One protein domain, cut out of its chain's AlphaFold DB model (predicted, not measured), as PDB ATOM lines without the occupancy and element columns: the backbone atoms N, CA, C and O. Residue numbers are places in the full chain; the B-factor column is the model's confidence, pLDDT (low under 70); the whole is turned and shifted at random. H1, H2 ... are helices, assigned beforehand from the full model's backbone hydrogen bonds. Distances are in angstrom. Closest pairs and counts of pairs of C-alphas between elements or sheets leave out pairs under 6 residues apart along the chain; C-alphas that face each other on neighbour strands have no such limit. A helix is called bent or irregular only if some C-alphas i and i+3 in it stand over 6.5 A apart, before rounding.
ATOM      1  N   GLN A  93     -26.773  -8.112 -40.730       83.62
ATOM      2  CA  GLN A  93     -26.239  -7.746 -42.041       83.62
ATOM      3  C   GLN A  93     -25.274  -6.562 -41.945       83.62
ATOM      4  O   GLN A  93     -24.146  -6.661 -42.414       83.62
ATOM      5  N   ALA A  94     -25.696  -5.466 -41.313       80.62
ATOM      6  CA  ALA A  94     -24.873  -4.268 -41.175       80.62
ATOM      7  C   ALA A  94     -23.543  -4.519 -40.430       80.62
ATOM      8  O   ALA A  94     -22.504  -4.187 -41.001       80.62
ATOM      9  N   PRO A  95     -23.522  -5.123 -39.221       82.56
ATOM     10  CA  PRO A  95     -22.263  -5.363 -38.516       82.56
ATOM     11  C   PRO A  95     -21.352  -6.347 -39.256       82.56
ATOM     12  O   PRO A  95     -20.165  -6.080 -39.383       82.56
ATOM     13  N   VAL A  96     -21.885  -7.434 -39.828       85.62
ATOM     14  CA  VAL A  96     -21.057  -8.408 -40.565       85.62
ATOM     15  C   VAL A  96     -20.414  -7.776 -41.801       85.62
ATOM     16  O   VAL A  96     -19.242  -8.029 -42.077       85.62
ATOM     17  N   VAL A  97     -21.156  -6.942 -42.533       86.44
ATOM     18  CA  VAL A  97     -20.637  -6.220 -43.705       86.44
ATOM     19  C   VAL A  97     -19.560  -5.216 -43.304       86.44
ATOM     20  O   VAL A  97     -18.501  -5.193 -43.930       86.44
ATOM     21  N   ALA A  98     -19.792  -4.431 -42.250       83.88
ATOM     22  CA  ALA A  98     -18.817  -3.463 -41.758       83.88
ATOM     23  C   ALA A  98     -17.527  -4.150 -41.275       83.88
ATOM     24  O   ALA A  98     -16.429  -3.753 -41.669       83.88
ATOM     25  N   ASP A  99     -17.652  -5.222 -40.492       87.06
ATOM     26  CA  ASP A  99     -16.522  -6.005 -39.984       87.06
ATOM     27  C   ASP A  99     -15.712  -6.631 -41.127       87.06
ATOM     28  O   ASP A  99     -14.477  -6.592 -41.129       87.06
ATOM     29  N   MET A 100     -16.405  -7.172 -42.136       89.19
ATOM     30  CA  MET A 100     -15.787  -7.723 -43.340       89.19
ATOM     31  C   MET A 100     -15.028  -6.646 -44.123       89.19
ATOM     32  O   MET A 100     -13.879  -6.849 -44.522       89.19
ATOM     33  N   GLU A 101     -15.650  -5.488 -44.328       85.62
ATOM     34  CA  GLU A 101     -15.055  -4.365 -45.039       85.62
ATOM     35  C   GLU A 101     -13.803  -3.834 -44.331       85.62
ATOM     36  O   GLU A 101     -12.764  -3.655 -44.975       85.62
ATOM     37  N   ILE A 102     -13.869  -3.628 -43.014       87.81
ATOM     38  CA  ILE A 102     -12.721  -3.202 -42.208       87.81
ATOM     39  C   ILE A 102     -11.601  -4.232 -42.329       87.81
ATOM     40  O   ILE A 102     -10.466  -3.867 -42.645       87.81
ATOM     41  N   ALA A 103     -11.905  -5.519 -42.147       90.44
ATOM     42  CA  ALA A 103     -10.901  -6.573 -42.216       90.44
ATOM     43  C   ALA A 103     -10.208  -6.630 -43.586       90.44
ATOM     44  O   ALA A 103      -8.979  -6.733 -43.662       90.44
ATOM     45  N   VAL A 104     -10.963  -6.474 -44.677       91.56
ATOM     46  CA  VAL A 104     -10.404  -6.424 -46.031       91.56
ATOM     47  C   VAL A 104      -9.568  -5.170 -46.257       91.56
ATOM     48  O   VAL A 104      -8.421  -5.285 -46.694       91.56
ATOM     49  N   ARG A 105     -10.075  -3.980 -45.925       88.75
ATOM     50  CA  ARG A 105      -9.340  -2.719 -46.118       88.75
ATOM     51  C   ARG A 105      -8.044  -2.700 -45.307       88.75
ATOM     52  O   ARG A 105      -6.988  -2.376 -45.852       88.75
ATOM     53  N   VAL A 106      -8.091  -3.124 -44.045       89.44
ATOM     54  CA  VAL A 106      -6.899  -3.226 -43.195       89.44
ATOM     55  C   VAL A 106      -5.916  -4.239 -43.778       89.44
ATOM     56  O   VAL A 106      -4.743  -3.911 -43.942       89.44
ATOM     57  N   SER A 107      -6.373  -5.425 -44.190       91.62
ATOM     58  CA  SER A 107      -5.483  -6.422 -44.803       91.62
ATOM     59  C   SER A 107      -4.827  -5.960 -46.109       91.62
ATOM     60  O   SER A 107      -3.691  -6.329 -46.398       91.62
ATOM     61  N   ARG A 108      -5.495  -5.117 -46.905       90.81
ATOM     62  CA  ARG A 108      -4.929  -4.585 -48.153       90.81
ATOM     63  C   ARG A 108      -3.849  -3.537 -47.908       90.81
ATOM     64  O   ARG A 108      -2.876  -3.507 -48.665       90.81
ATOM     65  N   HIS A 109      -4.040  -2.706 -46.883       92.25
ATOM     66  CA  HIS A 109      -3.300  -1.457 -46.685       92.25
ATOM     67  C   HIS A 109      -2.457  -1.411 -45.403       92.25
ATOM     68  O   HIS A 109      -1.876  -0.368 -45.109       92.25
ATOM     69  N   TRP A 110      -2.332  -2.514 -44.656       93.00
ATOM     70  CA  TRP A 110      -1.656  -2.544 -43.349       93.00
ATOM     71  C   TRP A 110      -0.238  -1.960 -43.345       93.00
ATOM     72  O   TRP A 110       0.162  -1.359 -42.353       93.00
ATOM     73  N   GLN A 111       0.507  -2.083 -44.448       93.62
ATOM     74  CA  GLN A 111       1.862  -1.536 -44.577       93.62
ATOM     75  C   GLN A 111       1.883  -0.005 -44.454       93.62
ATOM     76  O   GLN A 111       2.792   0.546 -43.834       93.62
ATOM     77  N   ALA A 112       0.861   0.664 -44.999       93.25
ATOM     78  CA  ALA A 112       0.708   2.117 -44.974       93.25
ATOM     79  C   ALA A 112       0.034   2.636 -43.689       93.25
ATOM     80  O   ALA A 112       0.068   3.835 -43.419       93.25
ATOM     81  N   LEU A 113      -0.588   1.756 -42.897       92.25
ATOM     82  CA  LEU A 113      -1.263   2.130 -41.653       92.25
ATOM     83  C   LEU A 113      -0.261   2.276 -40.506       92.25
ATOM     84  O   LEU A 113       0.626   1.442 -40.333       92.25
ATOM     85  N   LYS A 114      -0.434   3.307 -39.676       96.06
ATOM     86  CA  LYS A 114       0.329   3.449 -38.428       96.06
ATOM     87  C   LYS A 114      -0.051   2.341 -37.442       96.06
ATOM     88  O   LYS A 114      -1.179   1.847 -37.464       96.06
ATOM     89  N   ASP A 115       0.864   2.000 -36.541       95.31
ATOM     90  CA  ASP A 115       0.642   0.942 -35.545       95.31
ATOM     91  C   ASP A 115      -0.547   1.249 -34.633       95.31
ATOM     92  O   ASP A 115      -1.401   0.390 -34.435       95.31
ATOM     93  N   GLU A 116      -0.668   2.498 -34.181       95.00
ATOM     94  CA  GLU A 116      -1.816   2.994 -33.409       95.00
ATOM     95  C   GLU A 116      -3.145   2.750 -34.137       95.00
ATOM     96  O   GLU A 116      -4.136   2.344 -33.537       95.00
ATOM     97  N   THR A 117      -3.164   2.954 -35.457       92.88
ATOM     98  CA  THR A 117      -4.354   2.744 -36.285       92.88
ATOM     99  C   THR A 117      -4.697   1.259 -36.403       92.88
ATOM    100  O   THR A 117      -5.867   0.896 -36.323       92.88
ATOM    101  N   LEU A 118      -3.691   0.390 -36.555       90.94
ATOM    102  CA  LEU A 118      -3.885  -1.064 -36.580       90.94
ATOM    103  C   LEU A 118      -4.420  -1.593 -35.245       90.94
ATOM    104  O   LEU A 118      -5.320  -2.432 -35.243       90.94
ATOM    105  N   VAL A 119      -3.878  -1.101 -34.127       93.75
ATOM    106  CA  VAL A 119      -4.344  -1.459 -32.781       93.75
ATOM    107  C   VAL A 119      -5.782  -0.997 -32.588       93.75
ATOM    108  O   VAL A 119      -6.627  -1.819 -32.245       93.75
ATOM    109  N   LYS A 120      -6.088   0.262 -32.915       90.06
ATOM    110  CA  LYS A 120      -7.445   0.802 -32.798       90.06
ATOM    111  C   LYS A 120      -8.460   0.001 -33.613       90.06
ATOM    112  O   LYS A 120      -9.474  -0.410 -33.069       90.06
ATOM    113  N   PHE A 121      -8.170  -0.310 -34.879       90.12
ATOM    114  CA  PHE A 121      -9.074  -1.144 -35.681       90.12
ATOM    115  C   PHE A 121      -9.262  -2.546 -35.094       90.12
ATOM    116  O   PHE A 121     -10.352  -3.103 -35.178       90.12
ATOM    117  N   ALA A 122      -8.217  -3.133 -34.507       89.44
ATOM    118  CA  ALA A 122      -8.312  -4.443 -33.873       89.44
ATOM    119  C   ALA A 122      -9.161  -4.412 -32.592       89.44
ATOM    120  O   ALA A 122      -9.893  -5.365 -32.315       89.44
ATOM    121  N   GLU A 123      -9.070  -3.333 -31.817       86.81
ATOM    122  CA  GLU A 123      -9.891  -3.109 -30.629       86.81
ATOM    123  C   GLU A 123     -11.347  -2.827 -30.989       86.81
ATOM    124  O   GLU A 123     -12.234  -3.483 -30.439       86.81
ATOM    125  N   ASP A 124     -11.586  -1.936 -31.951       82.44
ATOM    126  CA  ASP A 124     -12.920  -1.595 -32.444       82.44
ATOM    127  C   ASP A 124     -13.625  -2.853 -32.977       82.44
ATOM    128  O   ASP A 124     -14.749  -3.145 -32.570       82.44
ATOM    129  N   LEU A 125     -12.937  -3.674 -33.783       84.56
ATOM    130  CA  LEU A 125     -13.480  -4.937 -34.297       84.56
ATOM    131  C   LEU A 125     -13.778  -5.954 -33.178       84.56
ATOM    132  O   LEU A 125     -14.718  -6.740 -33.268       84.56
ATOM    133  N   TYR A 126     -12.990  -5.962 -32.098       84.06
ATOM    134  CA  TYR A 126     -13.237  -6.835 -30.946       84.06
ATOM    135  C   TYR A 126     -14.425  -6.364 -30.090       84.06
ATOM    136  O   TYR A 126     -15.150  -7.191 -29.523       84.06
ATOM    137  N   LEU A 127     -14.599  -5.048 -29.942       73.75
ATOM    138  CA  LEU A 127     -15.645  -4.438 -29.117       73.75
ATOM    139  C   LEU A 127     -17.005  -4.442 -29.816       73.75
ATOM    140  O   LEU A 127     -18.001  -4.790 -29.184       73.75
ATOM    141  N   HIS A 128     -17.031  -4.108 -31.106       66.06
ATOM    142  CA  HIS A 128     -18.242  -4.020 -31.926       66.06
ATOM    143  C   HIS A 128     -18.612  -5.329 -32.630       66.06
ATOM    144  O   HIS A 128     -19.528  -5.346 -33.447       66.06
ATOM    145  N   ALA A 129     -17.915  -6.410 -32.275       62.03
ATOM    146  CA  ALA A 129     -18.052  -7.729 -32.858       62.03
ATOM    147  C   ALA A 129     -19.512  -8.164 -33.044       62.03
ATOM    148  O   ALA A 129     -20.340  -7.983 -32.146       62.03
ATOM    149  N   ILE A 130     -19.747  -8.815 -34.186       63.56
ATOM    150  CA  ILE A 130     -20.847  -9.743 -34.505       63.56
ATOM    151  C   ILE A 130     -21.575 -10.209 -33.236       63.56
ATOM    152  O   ILE A 130     -20.913 -10.703 -32.313       63.56
ATOM    153  N   PRO A 131     -22.912 -10.061 -33.174       62.31
ATOM    154  CA  PRO A 131     -23.669 -10.245 -31.945       62.31
ATOM    155  C   PRO A 131     -23.305 -11.553 -31.240       62.31
ATOM    156  O   PRO A 131     -23.318 -12.627 -31.835       62.31
ATOM    157  N   LYS A 132     -22.951 -11.427 -29.956       63.75
ATOM    158  CA  LYS A 132     -22.442 -12.526 -29.121       63.75
ATOM    159  C   LYS A 132     -23.526 -13.497 -28.660       63.75
ATOM    160  O   LYS A 132     -23.193 -14.571 -28.172       63.75
ATOM    161  N   ASP A 133     -24.791 -13.116 -28.812       64.06
ATOM    162  CA  ASP A 133     -25.926 -13.908 -28.358       64.06
ATOM    163  C   ASP A 133     -26.454 -14.812 -29.473       64.06
ATOM    164  O   ASP A 133     -27.060 -14.342 -30.444       64.06
ATOM    165  N   ASP A 134     -26.317 -16.125 -29.272       61.09
ATOM    166  CA  ASP A 134     -26.818 -17.188 -30.158       61.09
ATOM    167  C   ASP A 134     -28.311 -17.028 -30.503       61.09
ATOM    168  O   ASP A 134     -28.754 -17.364 -31.606       61.09
ATOM    169  N   GLY A 135     -29.095 -16.445 -29.588       63.25
ATOM    170  CA  GLY A 135     -30.524 -16.189 -29.782       63.25
ATOM    171  C   GLY A 135     -30.838 -15.216 -30.924       63.25
ATOM    172  O   GLY A 135     -31.906 -15.307 -31.525       63.25
ATOM    173  N   SER A 136     -29.905 -14.322 -31.266       64.75
ATOM    174  CA  SER A 136     -30.080 -13.325 -32.332       64.75
ATOM    175  C   SER A 136     -29.748 -13.856 -33.734       64.75
ATOM    176  O   SER A 136     -30.216 -13.305 -34.730       64.75
ATOM    177  N   ILE A 137     -28.985 -14.953 -33.815       70.50
ATOM    178  CA  ILE A 137     -28.477 -15.530 -35.070       70.50
ATOM    179  C   ILE A 137     -29.065 -16.902 -35.405       70.50
ATOM    180  O   ILE A 137     -28.927 -17.352 -36.541       70.50
ATOM    181  N   GLY A 138     -29.781 -17.552 -34.482       72.00
ATOM    182  CA  GLY A 138     -30.297 -18.921 -34.646       72.00
ATOM    183  C   GLY A 138     -31.218 -19.167 -35.854       72.00
ATOM    184  O   GLY A 138     -31.474 -20.316 -36.203       72.00
ATOM    185  N   GLY A 139     -31.701 -18.115 -36.522       78.12
ATOM    186  CA  GLY A 139     -32.458 -18.217 -37.774       78.12
ATOM    187  C   GLY A 139     -31.608 -18.459 -39.031       78.12
ATOM    188  O   GLY A 139     -32.176 -18.765 -40.077       78.12
ATOM    189  N   LEU A 140     -30.282 -18.307 -38.961       83.25
ATOM    190  CA  LEU A 140     -29.380 -18.401 -40.112       83.25
ATOM    191  C   LEU A 140     -29.065 -19.848 -40.528       83.25
ATOM    192  O   LEU A 140     -29.111 -20.765 -39.706       83.25
ATOM    193  N   PRO A 141     -28.651 -20.069 -41.792       88.06
ATOM    194  CA  PRO A 141     -28.153 -21.368 -42.228       88.06
ATOM    195  C   PRO A 141     -26.933 -21.836 -41.408       88.06
ATOM    196  O   PRO A 141     -26.056 -21.020 -41.108       88.06
ATOM    197  N   PRO A 142     -26.783 -23.149 -41.139       88.12
ATOM    198  CA  PRO A 142     -25.661 -23.683 -40.358       88.12
ATOM    199  C   PRO A 142     -24.273 -23.310 -40.896       88.12
ATOM    200  O   PRO A 142     -23.355 -23.049 -40.122       88.12
ATOM    201  N   ALA A 143     -24.115 -23.239 -42.222       87.50
ATOM    202  CA  ALA A 143     -22.855 -22.838 -42.849       87.50
ATOM    203  C   ALA A 143     -22.488 -21.372 -42.544       87.50
ATOM    204  O   ALA A 143     -21.326 -21.071 -42.276       87.50
ATOM    205  N   VAL A 144     -23.484 -20.478 -42.531       88.75
ATOM    206  CA  VAL A 144     -23.317 -19.053 -42.200       88.75
ATOM    207  C   VAL A 144     -22.987 -18.898 -40.717       88.75
ATOM    208  O   VAL A 144     -22.039 -18.203 -40.370       88.75
ATOM    209  N   LEU A 145     -23.699 -19.617 -39.843       87.06
ATOM    210  CA  LEU A 145     -23.412 -19.644 -38.406       87.06
ATOM    211  C   LEU A 145     -21.991 -20.123 -38.107       87.06
ATOM    212  O   LEU A 145     -21.258 -19.470 -37.372       87.06
ATOM    213  N   SER A 146     -21.574 -21.234 -38.717       89.44
ATOM    214  CA  SER A 146     -20.220 -21.768 -38.552       89.44
ATOM    215  C   SER A 146     -19.149 -20.767 -39.000       89.44
ATOM    216  O   SER A 146     -18.124 -20.616 -38.332       89.44
ATOM    217  N   SER A 147     -19.403 -20.049 -40.097       89.94
ATOM    218  CA  SER A 147     -18.552 -18.972 -40.611       89.94
ATOM    219  C   SER A 147     -18.426 -17.812 -39.609       89.94
ATOM    220  O   SER A 147     -17.300 -17.437 -39.264       89.94
ATOM    221  N   LEU A 148     -19.544 -17.324 -39.061       87.75
ATOM    222  CA  LEU A 148     -19.568 -16.262 -38.046       87.75
ATOM    223  C   LEU A 148     -18.855 -16.681 -36.754       87.75
ATOM    224  O   LEU A 148     -17.948 -15.985 -36.301       87.75
ATOM    225  N   LEU A 149     -19.185 -17.852 -36.202       86.88
ATOM    226  CA  LEU A 149     -18.559 -18.370 -34.979       86.88
ATOM    227  C   LEU A 149     -17.048 -18.580 -35.159       86.88
ATOM    228  O   LEU A 149     -16.251 -18.251 -34.277       86.88
ATOM    229  N   SER A 150     -16.634 -19.070 -36.330       89.50
ATOM    230  CA  SER A 150     -15.214 -19.213 -36.665       89.50
ATOM    231  C   SER A 150     -14.506 -17.862 -36.678       89.50
ATOM    232  O   SER A 150     -13.407 -17.749 -36.137       89.50
ATOM    233  N   ALA A 151     -15.116 -16.829 -37.260       89.31
ATOM    234  CA  ALA A 151     -14.555 -15.482 -37.256       89.31
ATOM    235  C   ALA A 151     -14.481 -14.893 -35.838       89.31
ATOM    236  O   ALA A 151     -13.433 -14.379 -35.446       89.31
ATOM    237  N   MET A 152     -15.534 -15.056 -35.032       85.00
ATOM    238  CA  MET A 152     -15.568 -14.599 -33.639       85.00
ATOM    239  C   MET A 152     -14.454 -15.223 -32.792       85.00
ATOM    240  O   MET A 152     -13.808 -14.528 -32.007       85.00
ATOM    241  N   SER A 153     -14.158 -16.511 -32.995       87.00
ATOM    242  CA  SER A 153     -13.069 -17.197 -32.283       87.00
ATOM    243  C   SER A 153     -11.686 -16.574 -32.542       87.00
ATOM    244  O   SER A 153     -10.791 -16.641 -31.697       87.00
ATOM    245  N   LEU A 154     -11.509 -15.914 -33.694       89.50
ATOM    246  CA  LEU A 154     -10.257 -15.272 -34.091       89.50
ATOM    247  C   LEU A 154     -10.093 -13.860 -33.515       89.50
ATOM    248  O   LEU A 154      -8.961 -13.384 -33.427       89.50
ATOM    249  N   LEU A 155     -11.172 -13.208 -33.069       88.19
ATOM    250  CA  LEU A 155     -11.119 -11.848 -32.513       88.19
ATOM    251  C   LEU A 155     -10.256 -11.777 -31.249       88.19
ATOM    252  O   LEU A 155      -9.501 -10.824 -31.053       88.19
ATOM    253  N   ALA A 156     -10.295 -12.815 -30.409       87.81
ATOM    254  CA  ALA A 156      -9.443 -12.894 -29.225       87.81
ATOM    255  C   ALA A 156      -7.948 -12.955 -29.589       87.81
ATOM    256  O   ALA A 156      -7.115 -12.367 -28.895       87.81
ATOM    257  N   LEU A 157      -7.597 -13.644 -30.682       90.00
ATOM    258  CA  LEU A 157      -6.220 -13.711 -31.179       90.00
ATOM    259  C   LEU A 157      -5.780 -12.377 -31.780       90.00
ATOM    260  O   LEU A 157      -4.674 -11.921 -31.489       90.00
ATOM    261  N   LEU A 158      -6.661 -11.730 -32.547       92.19
ATOM    262  CA  LEU A 158      -6.420 -10.394 -33.085       92.19
ATOM    263  C   LEU A 158      -6.118  -9.399 -31.957       92.19
ATOM    264  O   LEU A 158      -5.077  -8.744 -31.991       92.19
ATOM    265  N   LYS A 159      -6.954  -9.362 -30.910       91.44
ATOM    266  CA  LYS A 159      -6.752  -8.493 -29.741       91.44
ATOM    267  C   LYS A 159      -5.415  -8.748 -29.043       91.44
ATOM    268  O   LYS A 159      -4.700  -7.808 -28.704       91.44
ATOM    269  N   ARG A 160      -5.040 -10.017 -28.838       93.06
ATOM    270  CA  ARG A 160      -3.731 -10.367 -28.251       93.06
ATOM    271  C   ARG A 160      -2.574  -9.899 -29.134       93.06
ATOM    272  O   ARG A 160      -1.591  -9.377 -28.612       93.06
ATOM    273  N   SER A 161      -2.688 -10.060 -30.453       92.81
ATOM    274  CA  SER A 161      -1.669  -9.600 -31.400       92.81
ATOM    275  C   SER A 161      -1.554  -8.073 -31.421       92.81
ATOM    276  O   SER A 161      -0.439  -7.563 -31.489       92.81
ATOM    277  N   ALA A 162      -2.672  -7.353 -31.320       92.88
ATOM    278  CA  ALA A 162      -2.696  -5.895 -31.235       92.88
ATOM    279  C   ALA A 162      -2.007  -5.395 -29.957       92.88
ATOM    280  O   ALA A 162      -1.092  -4.582 -30.033       92.88
ATOM    281  N   LYS A 163      -2.321  -5.989 -28.799       94.56
ATOM    282  CA  LYS A 163      -1.634  -5.680 -27.533       94.56
ATOM    283  C   LYS A 163      -0.128  -5.970 -27.589       94.56
ATOM    284  O   LYS A 163       0.687  -5.255 -27.016       94.56
ATOM    285  N   SER A 164       0.278  -7.024 -28.300       93.31
ATOM    286  CA  SER A 164       1.704  -7.290 -28.525       93.31
ATOM    287  C   SER A 164       2.369  -6.244 -29.422       93.31
ATOM    288  O   SER A 164       3.576  -6.046 -29.282       93.31
ATOM    289  N   LEU A 165       1.640  -5.644 -30.365       93.12
ATOM    290  CA  LEU A 165       2.149  -4.574 -31.219       93.12
ATOM    291  C   LEU A 165       2.320  -3.274 -30.418       93.12
ATOM    292  O   LEU A 165       3.343  -2.614 -30.559       93.12
ATOM    293  N   GLU A 166       1.379  -2.980 -29.520       92.50
ATOM    294  CA  GLU A 166       1.439  -1.850 -28.581       92.50
ATOM    295  C   GLU A 166       2.683  -1.913 -27.675       92.50
ATOM    296  O   GLU A 166       3.401  -0.931 -27.519       92.50
ATOM    297  N   ASN A 167       3.023  -3.105 -27.171       90.12
ATOM    298  CA  ASN A 167       4.218  -3.333 -26.346       90.12
ATOM    299  C   ASN A 167       5.550  -3.278 -27.122       90.12
ATOM    300  O   ASN A 167       6.614  -3.516 -26.549       90.12
ATOM    301  N   GLY A 168       5.521  -3.074 -28.439       89.69
ATOM    302  CA  GLY A 168       6.721  -2.931 -29.252       89.69
ATOM    303  C   GLY A 168       6.452  -3.223 -30.720       89.69
ATOM    304  O   GLY A 168       6.013  -4.323 -31.080       89.69
ATOM    305  N   SER A 169       6.778  -2.252 -31.569       91.31
ATOM    306  CA  SER A 169       6.571  -2.367 -33.005       91.31
ATOM    307  C   SER A 169       7.698  -3.130 -33.684       91.31
ATOM    308  O   SER A 169       8.881  -2.838 -33.522       91.31
ATOM    309  N   THR A 170       7.314  -4.131 -34.468       93.62
ATOM    310  CA  THR A 170       8.193  -4.773 -35.446       93.62
ATOM    311  C   THR A 170       7.363  -5.084 -36.679       93.62
ATOM    312  O   THR A 170       6.184  -5.429 -36.559       93.62
ATOM    313  N   GLU A 171       7.981  -5.055 -37.858       91.12
ATOM    314  CA  GLU A 171       7.290  -5.373 -39.115       91.12
ATOM    315  C   GLU A 171       6.611  -6.750 -39.067       91.12
ATOM    316  O   GLU A 171       5.479  -6.926 -39.509       91.12
ATOM    317  N   ARG A 172       7.248  -7.722 -38.407       88.88
ATOM    318  CA  ARG A 172       6.678  -9.055 -38.194       88.88
ATOM    319  C   ARG A 172       5.414  -9.037 -37.329       88.88
ATOM    320  O   ARG A 172       4.487  -9.794 -37.607       88.88
ATOM    321  N   ARG A 173       5.361  -8.215 -36.273       91.81
ATOM    322  CA  ARG A 173       4.160  -8.067 -35.427       91.81
ATOM    323  C   ARG A 173       3.033  -7.381 -36.197       91.81
ATOM    324  O   ARG A 173       1.900  -7.851 -36.119       91.81
ATOM    325  N   ARG A 174       3.347  -6.356 -36.998       93.44
ATOM    326  CA  ARG A 174       2.387  -5.695 -37.902       93.44
ATOM    327  C   ARG A 174       1.805  -6.686 -38.910       93.44
ATOM    328  O   ARG A 174       0.588  -6.821 -39.011       93.44
ATOM    329  N   GLN A 175       2.667  -7.473 -39.556       91.94
ATOM    330  CA  GLN A 175       2.254  -8.536 -40.472       91.94
ATOM    331  C   GLN A 175       1.392  -9.599 -39.774       91.94
ATOM    332  O   GLN A 175       0.434 -10.096 -40.363       91.94
ATOM    333  N   ASN A 176       1.695  -9.949 -38.519       91.69
ATOM    334  CA  ASN A 176       0.889 -10.902 -37.758       91.69
ATOM    335  C   ASN A 176      -0.525 -10.366 -37.474       91.69
ATOM    336  O   ASN A 176      -1.498 -11.098 -37.650       91.69
ATOM    337  N   VAL A 177      -0.656  -9.086 -37.104       93.19
ATOM    338  CA  VAL A 177      -1.964  -8.422 -36.952       93.19
ATOM    339  C   VAL A 177      -2.731  -8.441 -38.278       93.19
ATOM    340  O   VAL A 177      -3.881  -8.876 -38.313       93.19
ATOM    341  N   ALA A 178      -2.085  -8.064 -39.385       92.44
ATOM    342  CA  ALA A 178      -2.690  -8.096 -40.718       92.44
ATOM    343  C   ALA A 178      -3.151  -9.508 -41.128       92.44
ATOM    344  O   ALA A 178      -4.247  -9.672 -41.662       92.44
ATOM    345  N   MET A 179      -2.367 -10.542 -40.808       93.12
ATOM    346  CA  MET A 179      -2.738 -11.940 -41.047       93.12
ATOM    347  C   MET A 179      -4.004 -12.336 -40.273       93.12
ATOM    348  O   MET A 179      -4.826 -13.096 -40.784       93.12
ATOM    349  N   HIS A 180      -4.188 -11.839 -39.047       92.38
ATOM    350  CA  HIS A 180      -5.416 -12.088 -38.291       92.38
ATOM    351  C   HIS A 180      -6.635 -11.418 -38.939       92.38
ATOM    352  O   HIS A 180      -7.669 -12.076 -39.047       92.38
ATOM    353  N   PHE A 181      -6.503 -10.187 -39.447       92.06
ATOM    354  CA  PHE A 181      -7.556  -9.549 -40.248       92.06
ATOM    355  C   PHE A 181      -7.883 -10.353 -41.515       92.06
ATOM    356  O   PHE A 181      -9.054 -10.614 -41.768       92.06
ATOM    357  N   GLU A 182      -6.882 -10.838 -42.263       93.44
ATOM    358  CA  GLU A 182      -7.126 -11.692 -43.439       93.44
ATOM    359  C   GLU A 182      -7.863 -12.986 -43.081       93.44
ATOM    360  O   GLU A 182      -8.781 -13.404 -43.788       93.44
ATOM    361  N   ARG A 183      -7.490 -13.629 -41.967       92.31
ATOM    362  CA  ARG A 183      -8.169 -14.844 -41.498       92.31
ATOM    363  C   ARG A 183      -9.618 -14.555 -41.125       92.31
ATOM    364  O   ARG A 183     -10.484 -15.348 -41.479       92.31
ATOM    365  N   ILE A 184      -9.883 -13.445 -40.437       91.50
ATOM    366  CA  ILE A 184     -11.245 -13.027 -40.086       91.50
ATOM    367  C   ILE A 184     -12.052 -12.749 -41.356       91.50
ATOM    368  O   ILE A 184     -13.106 -13.354 -41.521       91.50
ATOM    369  N   ALA A 185     -11.527 -11.957 -42.295       91.81
ATOM    370  CA  ALA A 185     -12.179 -11.687 -43.577       91.81
ATOM    371  C   ALA A 185     -12.485 -12.984 -44.348       91.81
ATOM    372  O   ALA A 185     -13.605 -13.211 -44.798       91.81
ATOM    373  N   GLY A 186     -11.522 -13.906 -44.425       91.75
ATOM    374  CA  GLY A 186     -11.720 -15.200 -45.076       91.75
ATOM    375  C   GLY A 186     -12.806 -16.051 -44.412       91.75
ATOM    376  O   GLY A 186     -13.521 -16.780 -45.100       91.75
ATOM    377  N   ARG A 187     -12.962 -15.951 -43.084       92.25
ATOM    378  CA  ARG A 187     -14.039 -16.627 -42.351       92.25
ATOM    379  C   ARG A 187     -15.374 -15.908 -42.460       92.25
ATOM    380  O   ARG A 187     -16.371 -16.612 -42.454       92.25
ATOM    381  N   LEU A 188     -15.409 -14.584 -42.590       90.62
ATOM    382  CA  LEU A 188     -16.640 -13.798 -42.719       90.62
ATOM    383  C   LEU A 188     -17.216 -13.781 -44.127       90.62
ATOM    384  O   LEU A 188     -18.428 -13.647 -44.264       90.62
ATOM    385  N   ARG A 189     -16.387 -13.968 -45.158       92.38
ATOM    386  CA  ARG A 189     -16.811 -13.904 -46.563       92.38
ATOM    387  C   ARG A 189     -18.083 -14.714 -46.871       92.38
ATOM    388  O   ARG A 189     -19.006 -14.117 -47.411       92.38
ATOM    389  N   PRO A 190     -18.222 -15.999 -46.479       91.50
ATOM    390  CA  PRO A 190     -19.445 -16.754 -46.765       91.50
ATOM    391  C   PRO A 190     -20.699 -16.152 -46.118       91.50
ATOM    392  O   PRO A 190     -21.781 -16.202 -46.701       91.50
ATOM    393  N   ALA A 191     -20.567 -15.591 -44.912       90.00
ATOM    394  CA  ALA A 191     -21.665 -14.922 -44.228       90.00
ATOM    395  C   ALA A 191     -22.000 -13.577 -44.882       90.00
ATOM    396  O   ALA A 191     -23.172 -13.297 -45.111       90.00
ATOM    397  N   ALA A 192     -20.989 -12.777 -45.227       90.38
ATOM    398  CA  ALA A 192     -21.170 -11.510 -45.926       90.38
ATOM    399  C   ALA A 192     -21.858 -11.720 -47.285       90.38
ATOM    400  O   ALA A 192     -22.908 -11.130 -47.517       90.38
ATOM    401  N   ASP A 193     -21.355 -12.646 -48.109       91.69
ATOM    402  CA  ASP A 193     -21.917 -12.976 -49.426       91.69
ATOM    403  C   ASP A 193     -23.373 -13.460 -49.325       91.69
ATOM    404  O   ASP A 193     -24.218 -13.106 -50.147       91.69
ATOM    405  N   TYR A 194     -23.700 -14.240 -48.287       90.94
ATOM    406  CA  TYR A 194     -25.077 -14.656 -48.020       90.94
ATOM    407  C   TYR A 194     -25.977 -13.467 -47.656       90.94
ATOM    408  O   TYR A 194     -27.089 -13.351 -48.171       90.94
ATOM    409  N   LEU A 195     -25.505 -12.585 -46.774       87.56
ATOM    410  CA  LEU A 195     -26.271 -11.449 -46.258       87.56
ATOM    411  C   LEU A 195     -26.424 -10.319 -47.282       87.56
ATOM    412  O   LEU A 195     -27.357  -9.527 -47.172       87.56
ATOM    413  N   THR A 196     -25.541 -10.223 -48.274       88.38
ATOM    414  CA  THR A 196     -25.588  -9.195 -49.326       88.38
ATOM    415  C   THR A 196     -26.012  -9.732 -50.687       88.38
ATOM    416  O   THR A 196     -25.941  -8.988 -51.658       88.38
ATOM    417  N   ARG A 197     -26.478 -10.983 -50.773       84.94
ATOM    418  CA  ARG A 197     -26.817 -11.660 -52.037       84.94
ATOM    419  C   ARG A 197     -27.729 -10.851 -52.967       84.94
ATOM    420  O   ARG A 197     -27.577 -10.937 -54.180       84.94
ATOM    421  N   ASP A 198     -28.650 -10.076 -52.400       78.19
ATOM    422  CA  ASP A 198     -29.640  -9.300 -53.155       78.19
ATOM    423  C   ASP A 198     -29.208  -7.840 -53.415       78.19
ATOM    424  O   ASP A 198     -29.975  -7.056 -53.973       78.19
ATOM    425  N   ARG A 199     -27.993  -7.440 -53.007       75.69
ATOM    426  CA  ARG A 199     -27.453  -6.096 -53.259       75.69
ATOM    427  C   ARG A 199     -26.601  -6.082 -54.527       75.69
ATOM    428  O   ARG A 199     -25.786  -6.967 -54.748       75.69
ATOM    429  N   VAL A 200     -26.770  -5.029 -55.328       59.19
ATOM    430  CA  VAL A 200     -26.044  -4.797 -56.597       59.19
ATOM    431  C   VAL A 200     -24.724  -4.031 -56.377       59.19
ATOM    432  O   VAL A 200     -23.975  -3.788 -57.315       59.19
ATOM    433  N   GLU A 201     -24.418  -3.638 -55.140       75.56
ATOM    434  CA  GLU A 201     -23.236  -2.831 -54.818       75.56
ATOM    435  C   GLU A 201     -21.926  -3.624 -54.978       75.56
ATOM    436  O   GLU A 201     -21.815  -4.777 -54.553       75.56
ATOM    437  N   GLU A 202     -20.909  -2.982 -55.563       80.25
ATOM    438  CA  GLU A 202     -19.546  -3.513 -55.611       80.25
ATOM    439  C   GLU A 202     -18.957  -3.560 -54.196       80.25
ATOM    440  O   GLU A 202     -18.539  -2.549 -53.631       80.25
ATOM    441  N   MET A 203     -18.932  -4.758 -53.612       86.38
ATOM    442  CA  MET A 203     -18.366  -4.975 -52.285       86.38
ATOM    443  C   MET A 203     -16.835  -5.066 -52.355       86.38
ATOM    444  O   MET A 203     -16.298  -5.740 -53.240       86.38
ATOM    445  N   PRO A 204     -16.098  -4.489 -51.386       84.88
ATOM    446  CA  PRO A 204     -14.633  -4.414 -51.420       84.88
ATOM    447  C   PRO A 204     -13.938  -5.781 -51.325       84.88
ATOM    448  O   PRO A 204     -12.733  -5.886 -51.565       84.88
ATOM    449  N   TRP A 205     -14.672  -6.829 -50.938       90.94
ATOM    450  CA  TRP A 205     -14.165  -8.195 -50.852       90.94
ATOM    451  C   TRP A 205     -14.401  -9.045 -52.106       90.94
ATOM    452  O   TRP A 205     -13.901 -10.171 -52.167       90.94
ATOM    453  N   ASN A 206     -15.114  -8.528 -53.110       89.44
ATOM    454  CA  ASN A 206     -15.391  -9.262 -54.347       89.44
ATOM    455  C   ASN A 206     -14.099  -9.562 -55.122       89.44
ATOM    456  O   ASN A 206     -13.865 -10.700 -55.526       89.44
ATOM    457  N   ASP A 207     -13.230  -8.562 -55.241       89.56
ATOM    458  CA  ASP A 207     -11.903  -8.617 -55.865       89.56
ATOM    459  C   ASP A 207     -10.778  -8.933 -54.855       89.56
ATOM    460  O   ASP A 207      -9.601  -9.012 -55.211       89.56
ATOM    461  N   TRP A 208     -11.116  -9.100 -53.572       92.38
ATOM    462  CA  TRP A 208     -10.123  -9.325 -52.528       92.38
ATOM    463  C   TRP A 208      -9.565 -10.742 -52.589       92.38
ATOM    464  O   TRP A 208     -10.294 -11.741 -52.559       92.38
ATOM    465  N   THR A 209      -8.236 -10.807 -52.594       87.62
ATOM    466  CA  THR A 209      -7.456 -12.030 -52.451       87.62
ATOM    467  C   THR A 209      -6.535 -11.900 -51.235       87.62
ATOM    468  O   THR A 209      -5.888 -10.860 -51.066       87.62
ATOM    469  N   PRO A 210      -6.479 -12.918 -50.356       84.50
ATOM    470  CA  PRO A 210      -5.568 -12.903 -49.219       84.50
ATOM    471  C   PRO A 210      -4.124 -12.896 -49.729       84.50
ATOM    472  O   PRO A 210      -3.744 -13.744 -50.540       84.50
ATOM    473  N   LYS A 211      -3.324 -11.926 -49.276       83.56
ATOM    474  CA  LYS A 211      -1.921 -11.781 -49.692       83.56
ATOM    475  C   LYS A 211      -1.000 -12.643 -48.838       83.56
ATOM    476  O   LYS A 211       0.079 -13.031 -49.284       83.56
ATOM    477  N   ILE A 212      -1.394 -12.908 -47.595       75.00
ATOM    478  CA  ILE A 212      -0.576 -13.611 -46.620       75.00
ATOM    479  C   ILE A 212      -1.033 -15.068 -46.590       75.00
ATOM    480  O   ILE A 212      -2.106 -15.402 -46.090       75.00
ATOM    481  N   ASP A 213      -0.188 -15.967 -47.100       69.19
ATOM    482  CA  ASP A 213      -0.458 -17.401 -47.038       69.19
ATOM    483  C   ASP A 213      -0.455 -17.879 -45.573       69.19
ATOM    484  O   ASP A 213       0.576 -18.184 -44.963       69.19
ATOM    485  N   ALA A 214      -1.651 -17.935 -44.988       62.03
ATOM    486  CA  ALA A 214      -1.867 -18.360 -43.615       62.03
ATOM    487  C   ALA A 214      -1.420 -19.813 -43.372       62.03
ATOM    488  O   ALA A 214      -1.045 -20.135 -42.238       62.03
ATOM    489  N   LYS A 215      -1.425 -20.675 -44.406       64.38
ATOM    490  CA  LYS A 215      -0.944 -22.061 -44.302       64.38
ATOM    491  C   LYS A 215       0.574 -22.083 -44.184       64.38
ATOM    492  O   LYS A 215       1.087 -22.723 -43.267       64.38
ATOM    493  N   GLN A 216       1.282 -21.326 -45.022       66.81
ATOM    494  CA  GLN A 216       2.732 -21.157 -44.872       66.81
ATOM    495  C   GLN A 216       3.103 -20.521 -43.529       66.81
ATOM    496  O   GLN A 216       4.066 -20.951 -42.896       66.81
ATOM    497  N   GLY A 217       2.330 -19.537 -43.059       64.06
ATOM    498  CA  GLY A 217       2.543 -18.905 -41.754       64.06
ATOM    499  C   GLY A 217       2.471 -19.900 -40.590       64.06
ATOM    500  O   GLY A 217       3.387 -19.950 -39.767       64.06
ATOM    501  N   ASN A 218       1.427 -20.738 -40.551       64.50
ATOM    502  CA  ASN A 218       1.282 -21.787 -39.535       64.50
ATOM    503  C   ASN A 218       2.348 -22.883 -39.667       64.50
ATOM    504  O   ASN A 218       2.902 -23.302 -38.654       64.50
ATOM    505  N   ALA A 219       2.671 -23.315 -40.890       71.12
ATOM    506  CA  ALA A 219       3.709 -24.319 -41.126       71.12
ATOM    507  C   ALA A 219       5.078 -23.846 -40.612       71.12
ATOM    508  O   ALA A 219       5.775 -24.590 -39.927       71.12
ATOM    509  N   ARG A 220       5.435 -22.576 -40.851       69.25
ATOM    510  CA  ARG A 220       6.673 -21.971 -40.329       69.25
ATOM    511  C   ARG A 220       6.680 -21.855 -38.802       69.25
ATOM    512  O   ARG A 220       7.739 -21.974 -38.193       69.25
ATOM    513  N   LEU A 221       5.527 -21.596 -38.185       65.25
ATOM    514  CA  LEU A 221       5.378 -21.548 -36.726       65.25
ATOM    515  C   LEU A 221       5.557 -22.933 -36.094       65.25
ATOM    516  O   LEU A 221       6.339 -23.065 -35.156       65.25
ATOM    517  N   MET A 222       4.902 -23.958 -36.647       70.19
ATOM    518  CA  MET A 222       5.029 -25.343 -36.179       70.19
ATOM    519  C   MET A 222       6.443 -25.884 -36.376       70.19
ATOM    520  O   MET A 222       7.007 -26.457 -35.450       70.19
ATOM    521  N   ALA A 223       7.068 -25.614 -37.527       73.25
ATOM    522  CA  ALA A 223       8.460 -25.987 -37.772       73.25
ATOM    523  C   ALA A 223       9.413 -25.400 -36.715       73.25
ATOM    524  O   ALA A 223      10.312 -26.091 -36.244       73.25
ATOM    525  N   ARG A 224       9.193 -24.147 -36.282       67.94
ATOM    526  CA  ARG A 224       9.983 -23.547 -35.193       67.94
ATOM    527  C   ARG A 224       9.722 -24.204 -33.845       67.94
ATOM    528  O   ARG A 224      10.674 -24.452 -33.117       67.94
ATOM    529  N   TYR A 225       8.459 -24.458 -33.511       72.31
ATOM    530  CA  TYR A 225       8.104 -25.102 -32.248       72.31
ATOM    531  C   TYR A 225       8.786 -26.469 -32.109       72.31
ATOM    532  O   TYR A 225       9.427 -26.729 -31.094       72.31
ATOM    533  N   HIS A 226       8.752 -27.282 -33.168       74.25
ATOM    534  CA  HIS A 226       9.458 -28.561 -33.201       74.25
ATOM    535  C   HIS A 226      10.981 -28.390 -33.112       74.25
ATOM    536  O   HIS A 226      11.602 -29.045 -32.290       74.25
ATOM    537  N   SER A 227      11.578 -27.428 -33.828       74.56
ATOM    538  CA  SER A 227      13.030 -27.192 -33.733       74.56
ATOM    539  C   SER A 227      13.518 -26.756 -32.342       74.56
ATOM    540  O   SER A 227      14.657 -27.034 -31.982       74.56
ATOM    541  N   VAL A 228      12.677 -26.071 -31.556       69.88
ATOM    542  CA  VAL A 228      12.998 -25.691 -30.168       69.88
ATOM    543  C   VAL A 228      12.808 -26.885 -29.232       69.88
ATOM    544  O   VAL A 228      13.677 -27.148 -28.409       69.88
ATOM    545  N   SER A 229      11.725 -27.650 -29.410       64.31
ATOM    546  CA  SER A 229      11.465 -28.880 -28.651       64.31
ATOM    547  C   SER A 229      12.563 -29.932 -28.839       64.31
ATOM    548  O   SER A 229      12.937 -30.597 -27.877       64.31
ATOM    549  N   ASP A 230      13.095 -30.073 -30.054       61.44
ATOM    550  CA  ASP A 230      14.174 -31.021 -30.357       61.44
ATOM    551  C   ASP A 230      15.529 -30.539 -29.811       61.44
ATOM    552  O   ASP A 230      16.364 -31.350 -29.415       61.44
ATOM    553  N   GLY A 231      15.742 -29.220 -29.741       57.84
ATOM    554  CA  GLY A 231      16.942 -28.621 -29.151       57.84
ATOM    555  C   GLY A 231      16.999 -28.728 -27.623       57.84
ATOM    556  O   GLY A 231      18.087 -28.864 -27.067       57.84
ATOM    557  N   ASP A 232      15.847 -28.715 -26.949       52.78
ATOM    558  CA  ASP A 232      15.752 -28.933 -25.500       52.78
ATOM    559  C   ASP A 232      15.817 -30.426 -25.126       52.78
ATOM    560  O   ASP A 232      16.256 -30.757 -24.030       52.78
ATOM    561  N   ALA A 233      15.456 -31.337 -26.039       52.47
ATOM    562  CA  ALA A 233      15.603 -32.785 -25.851       52.47
ATOM    563  C   ALA A 233      17.048 -33.300 -26.036       52.47
ATOM    564  O   ALA A 233      17.334 -34.455 -25.726       52.47
ATOM    565  N   GLN A 234      17.952 -32.465 -26.563       49.41
ATOM    566  CA  GLN A 234      19.371 -32.783 -26.778       49.41
ATOM    567  C   GLN A 234      20.311 -32.232 -25.688       49.41
ATOM    568  O   GLN A 234      21.531 -32.355 -25.823       49.41
TER     569      GLN A 234
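Overview. This is residues 93 to 234 of the 235 residues of an uncharacterized protein of Stenotrophomonas sp. MY15 (UniProt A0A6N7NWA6). Four helices, H1, H2, H4 and H5, form an up-and-down bundle, each running against the one before it, and from this body residues 218 to 234, with most of H6, stick out as a long arm. Little H3 lies near H4 at one end of the bundle, and the long link from H5 to H6 folds back toward the bundle's other end. The printed part has 142 residues with six named helices, H1 to H6 in order, and no named strand: the class is all helix. It is compact, with a radius of gyration of the C-alphas of 16.6 A, but elongated by the arm, spanning 59 by 33 by 27 A.

Arrangement. Begin with H1, residues 93 to 109, and H2, residues 115 to 127, a helical hairpin. They only just touch, with 3 pairs of C-alphas within 8 A, the closest Asp 99 and Leu 125 at 6.5 A; H1 does so with residues 99 to 106 alone. Next, H3, residues 134 to 137, is close to but not clearly touching H4, residues 142 to 166, with the C-alphas of Ile 137 and Leu 145 closest at 7.3 A. H4 touches H2 with residues 155 to 166 alone, closest at the C-alphas of Val 119 and Ala 162, 5.0 A, a steep tilt of 39 degrees, opposite ways. H4 and H5, residues 171 to 195, are a helical hairpin at a shallow tilt of 20 degrees; look at the closest C-alphas, Val 144 and Ala 191, 4.9 A apart. H5 also touches H1, closest at the C-alphas of Ala 103 and Phe 181, 4.9 A, while H1 and H4 are only just apart, 8.4 A at the closest. H6, residues 214 to 232, is close to but not clearly touching H5, the closest C-alphas being Met 179 and Ala 214 at 7.0 A. Every O i to N i+4 pair is within hydrogen-bond range in H1, H2 and H6; H4 has 18 of 21, H5 19 of 21, and H3 is too short for one.

Along the chain. Find C-alpha 93 at (-26.239, -7.746, -42.041); H1 runs 24.2 A from there, and H2 covers 18.3 A. After H3, H4 runs 36.7 A, with a kink of 25 degrees near residue 157. H5 runs 34.8 A, with a kink of 43 degrees near residue 189; it is only just irregular, C-alphas 187 and 190 being 7.0 A apart. H6 runs 27.4 A to C-alpha 232 at (15.752, -28.933, -25.500).

Size, cuts and confidence. The C-alphas of Val 200 and Gln 234 are the two farthest apart, 61.1 A. The printed part has no cut; the link from H5 to H6, residues 196 to 213, is long, and its residues 197 to 202 stand free. Mean pLDDT of the printed part is 83.2; among residues under 70 are 128 to 136 and 228 to 234.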